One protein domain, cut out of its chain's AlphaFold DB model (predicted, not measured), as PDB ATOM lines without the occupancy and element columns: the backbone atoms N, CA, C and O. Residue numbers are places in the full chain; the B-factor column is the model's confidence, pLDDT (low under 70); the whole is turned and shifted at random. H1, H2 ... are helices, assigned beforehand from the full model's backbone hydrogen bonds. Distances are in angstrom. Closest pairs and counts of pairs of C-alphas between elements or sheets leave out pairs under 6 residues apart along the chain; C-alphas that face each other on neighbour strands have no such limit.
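This is residues 28 to 84 and 162 to 208 of the 317 residues of an uncharacterized protein of Globodera pallida (UniProt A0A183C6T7). What is the main picture? The domain has little regular structure: H3 lies near the middle with H1 packed on it, H2 lies at one end, and residues 37 to 67 loop at the other. What makes it up? The 104 printed residues have H1, H2 and H3 in that order and no named strand: all helix, with only 28 residues in named elements. How large is it? It is compact, with radius of gyration of the C-alphas 14.5 A, spanning 43 by 29 by 28 A.

Where is H3? Residues 192 to 202 run 15.6 A from C-alpha 192 at (-12.823, -45.136, 7.496). Where are the others? H2 is residues 171 to 180, 14.1 A; H1, residues 78 to 84, begins at (-0.848, -42.665, 19.110).

What touches H3? H1 does, closest at the C-alphas of Gly 79 and Leu 201, 6.7 A apart; their lines are only just about perpendicular, at 73 degrees. And H2? It is apart from H1 and H3. Which O i to N i+4 pairs are within hydrogen-bond range? Every one in H2 and H3, and 2 of 3 in H1.

Is anything missing? Residues 85 to 161 are cut out; C-alphas 84 and 162 are 18.7 A apart. Which link is long? H2 to H3, 11 residues. Where is pLDDT under 70? Residues 28 to 34, 53 to 55, 71 to 84 and 201 to 208.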
ATOM      1  N   LYS A  28      -2.131 -42.280  32.387       45.00
ATOM      2  CA  LYS A  28      -1.742 -43.581  32.925       45.00
ATOM      3  C   LYS A  28      -0.616 -44.042  32.024       45.00
ATOM      4  O   LYS A  28      -0.779 -44.083  30.805       45.00
ATOM      5  N   HIS A  29       0.543 -44.275  32.618       45.69
ATOM      6  CA  HIS A  29       1.678 -44.794  31.890       45.69
ATOM      7  C   HIS A  29       1.320 -46.228  31.497       45.69
ATOM      8  O   HIS A  29       1.527 -47.159  32.269       45.69
ATOM      9  N   VAL A  30       0.689 -46.377  30.333       53.00
ATOM     10  CA  VAL A  30       0.340 -47.674  29.764       53.00
ATOM     11  C   VAL A  30       1.650 -48.327  29.360       53.00
ATOM     12  O   VAL A  30       2.434 -47.740  28.608       53.00
ATOM     13  N   LEU A  31       1.924 -49.512  29.906       55.22
ATOM     14  CA  LEU A  31       3.097 -50.273  29.501       55.22
ATOM     15  C   LEU A  31       2.985 -50.554  28.001       55.22
ATOM     16  O   LEU A  31       1.902 -50.824  27.493       55.22
ATOM     17  N   SER A  32       4.106 -50.507  27.281       54.88
ATOM     18  CA  SER A  32       4.124 -50.639  25.812       54.88
ATOM     19  C   SER A  32       3.377 -51.883  25.289       54.88
ATOM     20  O   SER A  32       2.881 -51.878  24.173       54.88
ATOM     21  N   HIS A  33       3.248 -52.936  26.105       58.97
ATOM     22  CA  HIS A  33       2.565 -54.192  25.778       58.97
ATOM     23  C   HIS A  33       1.074 -54.249  26.157       58.97
ATOM     24  O   HIS A  33       0.386 -55.181  25.766       58.97
ATOM     25  N   GLU A  34       0.568 -53.272  26.904       65.44
ATOM     26  CA  GLU A  34      -0.868 -53.086  27.178       65.44
ATOM     27  C   GLU A  34      -1.505 -52.131  26.151       65.44
ATOM     28  O   GLU A  34      -2.706 -51.850  26.174       65.44
ATOM     29  N   TYR A  35      -0.681 -51.614  25.235       71.56
ATOM     30  CA  TYR A  35      -1.064 -50.702  24.175       71.56
ATOM     31  C   TYR A  35      -2.125 -51.329  23.263       71.56
ATOM     32  O   TYR A  35      -1.879 -52.337  22.599       71.56
ATOM     33  N   GLY A  36      -3.308 -50.710  23.222       70.81
ATOM     34  CA  GLY A  36      -4.409 -51.164  22.378       70.81
ATOM     35  C   GLY A  36      -5.041 -52.484  22.808       70.81
ATOM     36  O   GLY A  36      -5.749 -53.079  22.001       70.81
ATOM     37  N   ASN A  37      -4.797 -52.960  24.031       82.88
ATOM     38  CA  ASN A  37      -5.337 -54.237  24.487       82.88
ATOM     39  C   ASN A  37      -6.870 -54.306  24.308       82.88
ATOM     40  O   ASN A  37      -7.585 -53.385  24.698       82.88
ATOM     41  N   GLY A  38      -7.364 -55.388  23.705       84.56
ATOM     42  CA  GLY A  38      -8.774 -55.585  23.357       84.56
ATOM     43  C   GLY A  38      -9.211 -54.981  22.014       84.56
ATOM     44  O   GLY A  38     -10.362 -55.154  21.627       84.56
ATOM     45  N   SER A  39      -8.326 -54.305  21.274       85.50
ATOM     46  CA  SER A  39      -8.691 -53.667  19.997       85.50
ATOM     47  C   SER A  39      -9.091 -54.682  18.927       85.50
ATOM     48  O   SER A  39      -8.430 -55.712  18.759       85.50
ATOM     49  N   LEU A  40     -10.138 -54.362  18.167       86.25
ATOM     50  CA  LEU A  40     -10.676 -55.226  17.114       86.25
ATOM     51  C   LEU A  40      -9.637 -55.480  16.021       86.25
ATOM     52  O   LEU A  40      -8.900 -54.573  15.628       86.25
ATOM     53  N   CYS A  41      -9.582 -56.714  15.524       87.44
ATOM     54  CA  CYS A  41      -8.762 -57.052  14.368       87.44
ATOM     55  C   CYS A  41      -9.557 -56.824  13.082       87.44
ATOM     56  O   CYS A  41     -10.701 -57.251  12.967       87.44
ATOM     57  N   ASN A  42      -8.935 -56.190  12.090       86.00
ATOM     58  CA  ASN A  42      -9.554 -55.932  10.787       86.00
ATOM     59  C   ASN A  42      -9.334 -57.074   9.786       86.00
ATOM     60  O   ASN A  42      -9.776 -56.986   8.644       86.00
ATOM     61  N   ARG A  43      -8.609 -58.125  10.190       83.25
ATOM     62  CA  ARG A  43      -8.222 -59.247   9.325       83.25
ATOM     63  C   ARG A  43      -8.848 -60.579   9.738       83.25
ATOM     64  O   ARG A  43      -8.997 -61.459   8.896       83.25
ATOM     65  N   CYS A  44      -9.191 -60.742  11.012       87.12
ATOM     66  CA  CYS A  44      -9.751 -61.979  11.551       87.12
ATOM     67  C   CYS A  44     -10.696 -61.702  12.723       87.12
ATOM     68  O   CYS A  44     -10.609 -60.657  13.363       87.12
ATOM     69  N   ASP A  45     -11.514 -62.690  13.071       86.94
ATOM     70  CA  ASP A  45     -12.424 -62.627  14.214       86.94
ATOM     71  C   ASP A  45     -11.737 -63.120  15.501       86.94
ATOM     72  O   ASP A  45     -11.940 -64.241  15.963       86.94
ATOM     73  N   CYS A  46     -10.813 -62.316  16.034       85.50
ATOM     74  CA  CYS A  46     -10.164 -62.601  17.316       85.50
ATOM     75  C   CYS A  46     -10.819 -61.790  18.445       85.50
ATOM     76  O   CYS A  46     -11.232 -60.657  18.195       85.50
ATOM     77  N   PRO A  47     -10.827 -62.288  19.695       86.81
ATOM     78  CA  PRO A  47     -11.484 -61.629  20.833       86.81
ATOM     79  C   PRO A  47     -10.921 -60.239  21.176       86.81
ATOM     80  O   PRO A  47     -11.510 -59.517  21.976       86.81
ATOM     81  N   GLY A  48      -9.782 -59.861  20.595       85.44
ATOM     82  CA  GLY A  48      -9.177 -58.543  20.719       85.44
ATOM     83  C   GLY A  48      -7.659 -58.617  20.629       85.44
ATOM     84  O   GLY A  48      -7.061 -59.692  20.697       85.44
ATOM     85  N   LEU A  49      -7.018 -57.467  20.453       85.31
ATOM     86  CA  LEU A  49      -5.567 -57.362  20.464       85.31
ATOM     87  C   LEU A  49      -5.022 -57.725  21.849       85.31
ATOM     88  O   LEU A  49      -5.331 -57.044  22.816       85.31
ATOM     89  N   ASP A  50      -4.147 -58.718  21.931       86.19
ATOM     90  CA  ASP A  50      -3.216 -58.866  23.054       86.19
ATOM     91  C   ASP A  50      -1.813 -58.657  22.495       86.19
ATOM     92  O   ASP A  50      -1.299 -59.504  21.760       86.19
ATOM     93  N   LEU A  51      -1.212 -57.499  22.760       77.75
ATOM     94  CA  LEU A  51       0.043 -57.138  22.120       77.75
ATOM     95  C   LEU A  51       1.192 -57.969  22.693       77.75
ATOM     96  O   LEU A  51       1.482 -57.981  23.892       77.75
ATOM     97  N   HIS A  52       1.917 -58.651  21.813       72.19
ATOM     98  CA  HIS A  52       3.156 -59.298  22.200       72.19
ATOM     99  C   HIS A  52       4.140 -58.248  22.709       72.19
ATOM    100  O   HIS A  52       4.432 -57.286  22.003       72.19
ATOM    101  N   TYR A  53       4.750 -58.517  23.866       63.75
ATOM    102  CA  TYR A  53       5.636 -57.605  24.603       63.75
ATOM    103  C   TYR A  53       6.757 -56.927  23.791       63.75
ATOM    104  O   TYR A  53       7.311 -55.929  24.233       63.75
ATOM    105  N   TRP A  54       7.083 -57.459  22.609       58.00
ATOM    106  CA  TRP A  54       8.219 -57.045  21.781       58.00
ATOM    107  C   TRP A  54       7.941 -57.093  20.275       58.00
ATOM    108  O   TRP A  54       8.698 -56.521  19.502       58.00
ATOM    109  N   ARG A  55       6.903 -57.812  19.829       57.97
ATOM    110  CA  ARG A  55       6.773 -58.212  18.417       57.97
ATOM    111  C   ARG A  55       5.725 -57.419  17.638       57.97
ATOM    112  O   ARG A  55       5.495 -57.763  16.492       57.97
ATOM    113  N   LYS A  56       5.098 -56.390  18.230       73.88
ATOM    114  CA  LYS A  56       4.042 -55.554  17.608       73.88
ATOM    115  C   LYS A  56       3.008 -56.366  16.803       73.88
ATOM    116  O   LYS A  56       2.501 -55.921  15.778       73.88
ATOM    117  N   ILE A  57       2.718 -57.569  17.285       77.62
ATOM    118  CA  ILE A  57       1.742 -58.514  16.750       77.62
ATOM    119  C   ILE A  57       0.852 -58.970  17.898       77.62
ATOM    120  O   ILE A  57       1.283 -58.981  19.056       77.62
ATOM    121  N   CYS A  58      -0.363 -59.381  17.573       81.31
ATOM    122  CA  CYS A  58      -1.279 -59.988  18.517       81.31
ATOM    123  C   CYS A  58      -0.800 -61.394  18.912       81.31
ATOM    124  O   CYS A  58      -0.498 -62.211  18.044       81.31
ATOM    125  N   LYS A  59      -0.764 -61.719  20.207       80.50
ATOM    126  CA  LYS A  59      -0.472 -63.078  20.697       80.50
ATOM    127  C   LYS A  59      -1.572 -64.075  20.333       80.50
ATOM    128  O   LYS A  59      -1.295 -65.263  20.232       80.50
ATOM    129  N   ILE A  60      -2.799 -63.587  20.142       83.31
ATOM    130  CA  ILE A  60      -3.978 -64.422  19.902       83.31
ATOM    131  C   ILE A  60      -4.094 -64.789  18.422       83.31
ATOM    132  O   ILE A  60      -4.245 -65.957  18.090       83.31
ATOM    133  N   CYS A  61      -4.001 -63.806  17.522       81.75
ATOM    134  CA  CYS A  61      -4.236 -64.023  16.091       81.75
ATOM    135  C   CYS A  61      -3.009 -63.837  15.195       81.75
ATOM    136  O   CYS A  61      -3.130 -63.946  13.978       81.75
ATOM    137  N   ALA A  62      -1.846 -63.509  15.766       78.94
ATOM    138  CA  ALA A  62      -0.601 -63.215  15.049       78.94
ATOM    139  C   ALA A  62      -0.670 -62.067  14.016       78.94
ATOM    140  O   ALA A  62       0.341 -61.772  13.377       78.94
ATOM    141  N   CYS A  63      -1.813 -61.385  13.885       79.81
ATOM    142  CA  CYS A  63      -1.959 -60.194  13.054       79.81
ATOM    143  C   CYS A  63      -1.127 -59.044  13.620       79.81
ATOM    144  O   CYS A  63      -0.844 -58.973  14.822       79.81
ATOM    145  N   ARG A  64      -0.703 -58.142  12.742       77.56
ATOM    146  CA  ARG A  64       0.151 -57.011  13.106       77.56
ATOM    147  C   ARG A  64      -0.640 -55.938  13.840       77.56
ATOM    148  O   ARG A  64      -1.840 -55.802  13.643       77.56
ATOM    149  N   LEU A  65       0.036 -55.121  14.643       77.81
ATOM    150  CA  LEU A  65      -0.588 -54.010  15.365       77.81
ATOM    151  C   LEU A  65      -1.343 -53.045  14.429       77.81
ATOM    152  O   LEU A  65      -2.400 -52.554  14.806       77.81
ATOM    153  N   ASP A  66      -0.841 -52.809  13.213       75.44
ATOM    154  CA  ASP A  66      -1.499 -51.975  12.194       75.44
ATOM    155  C   ASP A  66      -2.709 -52.648  11.527       75.44
ATOM    156  O   ASP A  66      -3.502 -51.981  10.869       75.44
ATOM    157  N   GLU A  67      -2.893 -53.951  11.729       82.81
ATOM    158  CA  GLU A  67      -4.081 -54.693  11.297       82.81
ATOM    159  C   GLU A  67      -5.193 -54.655  12.360       82.81
ATOM    160  O   GLU A  67      -6.322 -55.058  12.080       82.81
ATOM    161  N   HIS A  68      -4.921 -54.108  13.549       84.94
ATOM    162  CA  HIS A  68      -5.918 -53.855  14.586       84.94
ATOM    163  C   HIS A  68      -6.353 -52.386  14.602       84.94
ATOM    164  O   HIS A  68      -5.564 -51.479  14.334       84.94
ATOM    165  N   ASP A  69      -7.619 -52.130  14.933       82.38
ATOM    166  CA  ASP A  69      -8.109 -50.766  15.136       82.38
ATOM    167  C   ASP A  69      -7.764 -50.255  16.540       82.38
ATOM    168  O   ASP A  69      -8.584 -50.257  17.456       82.38
ATOM    169  N   VAL A  70      -6.500 -49.874  16.721       76.88
ATOM    170  CA  VAL A  70      -5.955 -49.551  18.040       76.88
ATOM    171  C   VAL A  70      -6.422 -48.186  18.542       76.88
ATOM    172  O   VAL A  70      -6.025 -47.141  18.016       76.88
ATOM    173  N   LEU A  71      -7.207 -48.199  19.620       66.75
ATOM    174  CA  LEU A  71      -7.650 -47.014  20.357       66.75
ATOM    175  C   LEU A  71      -7.010 -46.991  21.752       66.75
ATOM    176  O   LEU A  71      -6.952 -48.016  22.431       66.75
ATOM    177  N   LEU A  72      -6.522 -45.828  22.199       65.00
ATOM    178  CA  LEU A  72      -6.032 -45.659  23.572       65.00
ATOM    179  C   LEU A  72      -7.146 -45.160  24.494       65.00
ATOM    180  O   LEU A  72      -8.152 -44.601  24.053       65.00
ATOM    181  N   ALA A  73      -6.929 -45.318  25.802       54.88
ATOM    182  CA  ALA A  73      -7.805 -44.755  26.820       54.88
ATOM    183  C   ALA A  73      -8.008 -43.240  26.600       54.88
ATOM    184  O   ALA A  73      -7.051 -42.509  26.342       54.88
ATOM    185  N   ASN A  74      -9.255 -42.777  26.750       55.16
ATOM    186  CA  ASN A  74      -9.718 -41.407  26.478       55.16
ATOM    187  C   ASN A  74      -9.785 -41.004  24.987       55.16
ATOM    188  O   ASN A  74      -9.597 -39.827  24.681       55.16
ATOM    189  N   GLU A  75     -10.052 -41.945  24.072       51.91
ATOM    190  CA  GLU A  75     -10.251 -41.681  22.628       51.91
ATOM    191  C   GLU A  75      -9.034 -41.061  21.914       51.91
ATOM    192  O   GLU A  75      -9.155 -40.454  20.851       51.91
ATOM    193  N   GLN A  76      -7.840 -41.201  22.489       52.97
ATOM    194  CA  GLN A  76      -6.613 -40.666  21.903       52.97
ATOM    195  C   GLN A  76      -5.985 -41.688  20.950       52.97
ATOM    196  O   GLN A  76      -5.894 -42.876  21.255       52.97
ATOM    197  N   ASP A  77      -5.522 -41.225  19.788       52.09
ATOM    198  CA  ASP A  77      -4.655 -42.019  18.917       52.09
ATOM    199  C   ASP A  77      -3.173 -41.845  19.320       52.09
ATOM    200  O   ASP A  77      -2.789 -40.883  19.995       52.09
ATOM    201  N   HIS A  78      -2.304 -42.769  18.898       53.34
ATOM    202  CA  HIS A  78      -0.848 -42.665  19.110       53.34
ATOM    203  C   HIS A  78      -0.277 -41.330  18.605       53.34
ATOM    204  O   HIS A  78       0.629 -40.747  19.207       53.34
ATOM    205  N   GLY A  79      -0.839 -40.824  17.502       50.12
ATOM    206  CA  GLY A  79      -0.442 -39.563  16.884       50.12
ATOM    207  C   GLY A  79      -0.649 -38.360  17.802       50.12
ATOM    208  O   GLY A  79       0.149 -37.427  17.770       50.12
ATOM    209  N   THR A  80      -1.659 -38.397  18.667       52.78
ATOM    210  CA  THR A  80      -1.979 -37.331  19.620       52.78
ATOM    211  C   THR A  80      -0.981 -37.277  20.779       52.78
ATOM    212  O   THR A  80      -0.738 -36.200  21.319       52.78
ATOM    213  N   ILE A  81      -0.335 -38.394  21.128       49.91
ATOM    214  CA  ILE A  81       0.682 -38.455  22.193       49.91
ATOM    215  C   ILE A  81       2.080 -38.130  21.643       49.91
ATOM    216  O   ILE A  81       2.826 -37.365  22.261       49.91
ATOM    217  N   VAL A  82       2.429 -38.668  20.468       42.91
ATOM    218  CA  VAL A  82       3.761 -38.504  19.858       42.91
ATOM    219  C   VAL A  82       3.937 -37.128  19.212       42.91
ATOM    220  O   VAL A  82       4.946 -36.467  19.460       42.91
ATOM    221  N   ALA A  83       2.955 -36.647  18.440       42.28
ATOM    222  CA  ALA A  83       3.081 -35.361  17.749       42.28
ATOM    223  C   ALA A  83       3.055 -34.177  18.723       42.28
ATOM    224  O   ALA A  83       3.760 -33.193  18.515       42.28
ATOM    225  N   ARG A  84       2.303 -34.269  19.828       39.62
ATOM    226  CA  ARG A  84       2.282 -33.196  20.833       39.62
ATOM    227  C   ARG A  84       3.659 -33.023  21.473       39.62
ATOM    228  O   ARG A  84       4.164 -31.913  21.520       39.62
ATOM    229  N   ALA A 162     -14.809 -32.315  15.566       84.62
ATOM    230  CA  ALA A 162     -15.328 -33.325  14.643       84.62
ATOM    231  C   ALA A 162     -14.219 -34.181  13.991       84.62
ATOM    232  O   ALA A 162     -14.471 -35.304  13.538       84.62
ATOM    233  N   TRP A 163     -12.974 -33.692  13.957       82.69
ATOM    234  CA  TRP A 163     -11.834 -34.432  13.418       82.69
ATOM    235  C   TRP A 163     -11.228 -35.335  14.490       82.69
ATOM    236  O   TRP A 163     -11.040 -34.940  15.638       82.69
ATOM    237  N   ALA A 164     -10.883 -36.564  14.109       79.94
ATOM    238  CA  ALA A 164     -10.197 -37.504  14.992       79.94
ATOM    239  C   ALA A 164      -8.777 -37.021  15.337       79.94
ATOM    240  O   ALA A 164      -8.246 -37.353  16.390       79.94
ATOM    241  N   TRP A 165      -8.170 -36.221  14.452       82.69
ATOM    242  CA  TRP A 165      -6.903 -35.537  14.685       82.69
ATOM    243  C   TRP A 165      -6.739 -34.344  13.744       82.69
ATOM    244  O   TRP A 165      -7.133 -34.400  12.578       82.69
ATOM    245  N   THR A 166      -6.044 -33.309  14.215       82.25
ATOM    246  CA  THR A 166      -5.641 -32.146  13.417       82.25
ATOM    247  C   THR A 166      -4.160 -31.825  13.655       82.25
ATOM    248  O   THR A 166      -3.715 -31.925  14.803       82.25
ATOM    249  N   PRO A 167      -3.387 -31.399  12.635       74.81
ATOM    250  CA  PRO A 167      -2.029 -30.901  12.841       74.81
ATOM    251  C   PRO A 167      -1.994 -29.762  13.866       74.81
ATOM    252  O   PRO A 167      -2.914 -28.945  13.925       74.81
ATOM    253  N   ALA A 168      -0.923 -29.686  14.656       71.75
ATOM    254  CA  ALA A 168      -0.707 -28.550  15.544       71.75
ATOM    255  C   ALA A 168      -0.416 -27.279  14.724       71.75
ATOM    256  O   ALA A 168       0.287 -27.340  13.718       71.75
ATOM    257  N   GLY A 169      -0.931 -26.127  15.162       73.62
ATOM    258  CA  GLY A 169      -0.699 -24.835  14.506       73.62
ATOM    259  C   GLY A 169      -1.989 -24.099  14.142       73.62
ATOM    260  O   GLY A 169      -3.003 -24.235  14.827       73.62
ATOM    261  N   ASP A 170      -1.932 -23.282  13.087       80.62
ATOM    262  CA  ASP A 170      -3.082 -22.511  12.605       80.62
ATOM    263  C   ASP A 170      -4.170 -23.435  12.038       80.62
ATOM    264  O   ASP A 170      -3.972 -24.139  11.041       80.62
ATOM    265  N   TRP A 171      -5.349 -23.391  12.666       78.69
ATOM    266  CA  TRP A 171      -6.506 -24.188  12.280       78.69
ATOM    267  C   TRP A 171      -6.932 -23.944  10.834       78.69
ATOM    268  O   TRP A 171      -7.290 -24.890  10.142       78.69
ATOM    269  N   ARG A 172      -6.873 -22.707  10.333       83.69
ATOM    270  CA  ARG A 172      -7.351 -22.409   8.973       83.69
ATOM    271  C   ARG A 172      -6.508 -23.114   7.918       83.69
ATOM    272  O   ARG A 172      -7.038 -23.664   6.950       83.69
ATOM    273  N   LEU A 173      -5.194 -23.138   8.133       81.75
ATOM    274  CA  LEU A 173      -4.262 -23.861   7.277       81.75
ATOM    275  C   LEU A 173      -4.452 -25.377   7.404       81.75
ATOM    276  O   LEU A 173      -4.548 -26.061   6.382       81.75
ATOM    277  N   ALA A 174      -4.572 -25.885   8.635       80.75
ATOM    278  CA  ALA A 174      -4.842 -27.295   8.906       80.75
ATOM    279  C   ALA A 174      -6.137 -27.769   8.224       80.75
ATOM    280  O   ALA A 174      -6.143 -28.797   7.552       80.75
ATOM    281  N   ARG A 175      -7.208 -26.980   8.318       85.69
ATOM    282  CA  ARG A 175      -8.505 -27.233   7.687       85.69
ATOM    283  C   ARG A 175      -8.391 -27.330   6.168       85.69
ATOM    284  O   ARG A 175      -8.894 -28.284   5.583       85.69
ATOM    285  N   ARG A 176      -7.703 -26.386   5.515       85.50
ATOM    286  CA  ARG A 176      -7.504 -26.416   4.054       85.50
ATOM    287  C   ARG A 176      -6.750 -27.672   3.609       85.50
ATOM    288  O   ARG A 176      -7.144 -28.300   2.632       85.50
ATOM    289  N   TYR A 177      -5.712 -28.057   4.351       85.50
ATOM    290  CA  TYR A 177      -4.981 -29.301   4.109       85.50
ATOM    291  C   TYR A 177      -5.881 -30.536   4.282       85.50
ATOM    292  O   TYR A 177      -5.942 -31.385   3.398       85.50
ATOM    293  N   LEU A 178      -6.639 -30.617   5.376       86.69
ATOM    294  CA  LEU A 178      -7.536 -31.743   5.647       86.69
ATOM    295  C   LEU A 178      -8.617 -31.894   4.566       86.69
ATOM    296  O   LEU A 178      -8.918 -33.010   4.150       86.69
ATOM    297  N   LEU A 179      -9.154 -30.782   4.058       89.00
ATOM    298  CA  LEU A 179     -10.129 -30.791   2.965       89.00
ATOM    299  C   LEU A 179      -9.518 -31.174   1.608       89.00
ATOM    300  O   LEU A 179     -10.230 -31.737   0.778       89.00
ATOM    301  N   SER A 180      -8.218 -30.933   1.395       87.06
ATOM    302  CA  SER A 180      -7.510 -31.381   0.183       87.06
ATOM    303  C   SER A 180      -7.227 -32.887   0.136       87.06
ATOM    304  O   SER A 180      -6.870 -33.401  -0.920       87.06
ATOM    305  N   LEU A 181      -7.411 -33.612   1.247       85.00
ATOM    306  CA  LEU A 181      -7.342 -35.072   1.237       85.00
ATOM    307  C   LEU A 181      -8.571 -35.659   0.519       85.00
ATOM    308  O   LEU A 181      -9.676 -35.115   0.673       85.00
ATOM    309  N   PRO A 182      -8.420 -36.799  -0.190       89.69
ATOM    310  CA  PRO A 182      -9.556 -37.557  -0.705       89.69
ATOM    311  C   PRO A 182     -10.549 -37.860   0.415       89.69
ATOM    312  O   PRO A 182     -10.135 -38.166   1.532       89.69
ATOM    313  N   GLU A 183     -11.848 -37.815   0.121       87.00
ATOM    314  CA  GLU A 183     -12.904 -37.948   1.132       87.00
ATOM    315  C   GLU A 183     -12.773 -39.229   1.969       87.00
ATOM    316  O   GLU A 183     -12.827 -39.170   3.195       87.00
ATOM    317  N   ALA A 184     -12.440 -40.349   1.323       85.38
ATOM    318  CA  ALA A 184     -12.197 -41.634   1.981       85.38
ATOM    319  C   ALA A 184     -10.981 -41.653   2.936       85.38
ATOM    320  O   ALA A 184     -10.855 -42.567   3.744       85.38
ATOM    321  N   GLN A 185     -10.073 -40.673   2.855       84.56
ATOM    322  CA  GLN A 185      -8.851 -40.591   3.671       84.56
ATOM    323  C   GLN A 185      -8.899 -39.472   4.721       84.56
ATOM    324  O   GLN A 185      -7.927 -39.264   5.452       84.56
ATOM    325  N   ARG A 186     -10.007 -38.730   4.805       89.38
ATOM    326  CA  ARG A 186     -10.168 -37.644   5.776       89.38
ATOM    327  C   ARG A 186     -10.346 -38.222   7.186       89.38
ATOM    328  O   ARG A 186     -11.224 -39.057   7.384       89.38
ATOM    329  N   PRO A 187      -9.565 -37.785   8.188       86.00
ATOM    330  CA  PRO A 187      -9.625 -38.356   9.530       86.00
ATOM    331  C   PRO A 187     -10.757 -37.752  10.373       86.00
ATOM    332  O   PRO A 187     -10.509 -37.131  11.404       86.00
ATOM    333  N   LEU A 188     -12.003 -37.915   9.935       87.88
ATOM    334  CA  LEU A 188     -13.194 -37.531  10.701       87.88
ATOM    335  C   LEU A 188     -13.535 -38.621  11.723       87.88
ATOM    336  O   LEU A 188     -13.392 -39.809  11.421       87.88
ATOM    337  N   LYS A 189     -13.981 -38.251  12.930       84.25
ATOM    338  CA  LYS A 189     -14.320 -39.234  13.976       84.25
ATOM    339  C   LYS A 189     -15.330 -40.263  13.454       84.25
ATOM    340  O   LYS A 189     -16.306 -39.906  12.806       84.25
ATOM    341  N   GLY A 190     -15.056 -41.545  13.701       81.31
ATOM    342  CA  GLY A 190     -15.907 -42.662  13.268       81.31
ATOM    343  C   GLY A 190     -15.849 -43.020  11.776       81.31
ATOM    344  O   GLY A 190     -16.520 -43.959  11.367       81.31
ATOM    345  N   THR A 191     -15.058 -42.322  10.952       86.31
ATOM    346  CA  THR A 191     -14.973 -42.615   9.507       86.31
ATOM    347  C   THR A 191     -13.840 -43.592   9.153       86.31
ATOM    348  O   THR A 191     -12.834 -43.643   9.873       86.31
ATOM    349  N   PRO A 192     -13.918 -44.297   7.999       85.69
ATOM    350  CA  PRO A 192     -12.823 -45.136   7.496       85.69
ATOM    351  C   PRO A 192     -11.504 -44.373   7.324       85.69
ATOM    352  O   PRO A 192     -10.426 -44.920   7.545       85.69
ATOM    353  N   GLY A 193     -11.568 -43.079   6.998       84.12
ATOM    354  CA  GLY A 193     -10.382 -42.233   6.885       84.12
ATOM    355  C   GLY A 193      -9.666 -42.020   8.222       84.12
ATOM    356  O   GLY A 193      -8.434 -41.967   8.260       84.12
ATOM    357  N   ALA A 194     -10.397 -41.974   9.344       84.81
ATOM    358  CA  ALA A 194      -9.779 -41.931  10.671       84.81
ATOM    359  C   ALA A 194      -9.100 -43.254  11.036       84.81
ATOM    360  O   ALA A 194      -8.018 -43.229  11.622       84.81
ATOM    361  N   GLN A 195      -9.680 -44.389  10.649       83.31
ATOM    362  CA  GLN A 195      -9.051 -45.699  10.819       83.31
ATOM    363  C   GLN A 195      -7.782 -45.825   9.968       83.31
ATOM    364  O   GLN A 195      -6.715 -46.143  10.492       83.31
ATOM    365  N   LEU A 196      -7.853 -45.469   8.683       81.50
ATOM    366  CA  LEU A 196      -6.710 -45.493   7.766       81.50
ATOM    367  C   LEU A 196      -5.547 -44.629   8.274       81.50
ATOM    368  O   LEU A 196      -4.379 -45.007   8.181       81.50
ATOM    369  N   ARG A 197      -5.856 -43.461   8.844       83.25
ATOM    370  CA  ARG A 197      -4.860 -42.611   9.496       83.25
ATOM    371  C   ARG A 197      -4.154 -43.341  10.647       83.25
ATOM    372  O   ARG A 197      -2.927 -43.273  10.723       83.25
ATOM    373  N   ARG A 198      -4.902 -44.005  11.539       77.44
ATOM    374  CA  ARG A 198      -4.332 -44.766  12.668       77.44
ATOM    375  C   ARG A 198      -3.432 -45.900  12.176       77.44
ATOM    376  O   ARG A 198      -2.307 -46.018  12.657       77.44
ATOM    377  N   GLN A 199      -3.873 -46.643  11.160       77.44
ATOM    378  CA  GLN A 199      -3.081 -47.704  10.521       77.44
ATOM    379  C   GLN A 199      -1.752 -47.165   9.969       77.44
ATOM    380  O   GLN A 199      -0.684 -47.692  10.274       77.44
ATOM    381  N   ARG A 200      -1.787 -46.045   9.230       76.88
ATOM    382  CA  ARG A 200      -0.574 -45.409   8.683       76.88
ATOM    383  C   ARG A 200       0.388 -44.913   9.764       76.88
ATOM    384  O   ARG A 200       1.596 -44.974   9.570       76.88
ATOM    385  N   LEU A 201      -0.117 -44.431  10.900       68.56
ATOM    386  CA  LEU A 201       0.728 -44.025  12.029       68.56
ATOM    387  C   LEU A 201       1.450 -45.214  12.672       68.56
ATOM    388  O   LEU A 201       2.612 -45.074  13.049       68.56
ATOM    389  N   ALA A 202       0.803 -46.378  12.762       63.25
ATOM    390  CA  ALA A 202       1.435 -47.598  13.262       63.25
ATOM    391  C   ALA A 202       2.590 -48.075  12.355       63.25
ATOM    392  O   ALA A 202       3.549 -48.671  12.843       63.25
ATOM    393  N   GLN A 203       2.548 -47.733  11.063       63.69
ATOM    394  CA  GLN A 203       3.605 -48.022  10.088       63.69
ATOM    395  C   GLN A 203       4.781 -47.028  10.114       63.69
ATOM    396  O   GLN A 203       5.814 -47.313   9.518       63.69
ATOM    397  N   GLN A 204       4.674 -45.882  10.805       55.38
ATOM    398  CA  GLN A 204       5.778 -44.907  10.907       55.38
ATOM    399  C   GLN A 204       6.894 -45.321  11.881       55.38
ATOM    400  O   GLN A 204       7.849 -44.575  12.093       55.38
ATOM    401  N   LEU A 205       6.794 -46.505  12.480       52.50
ATOM    402  CA  LEU A 205       7.901 -47.117  13.205       52.50
ATOM    403  C   LEU A 205       8.951 -47.600  12.188       52.50
ATOM    404  O   LEU A 205       8.558 -48.091  11.130       52.50
ATOM    405  N   PRO A 206      10.263 -47.462  12.470       51.91
ATOM    406  CA  PRO A 206      11.324 -47.809  11.525       51.91
ATOM    407  C   PRO A 206      11.080 -49.163  10.856       51.91
ATOM    408  O   PRO A 206      10.649 -50.108  11.514       51.91
ATOM    409  N   TYR A 207      11.367 -49.270   9.558       43.91
ATOM    410  CA  TYR A 207      11.104 -50.467   8.744       43.91
ATOM    411  C   TYR A 207      11.592 -51.774   9.412       43.91
ATOM    412  O   TYR A 207      10.913 -52.796   9.356       43.91
ATOM    413  N   HIS A 208      12.706 -51.707  10.149       44.16
ATOM    414  CA  HIS A 208      13.298 -52.813  10.915       44.16
ATOM    415  C   HIS A 208      12.431 -53.356  12.071       44.16
ATOM    416  O   HIS A 208      12.574 -54.521  12.433       44.16
TER     417      HIS A 208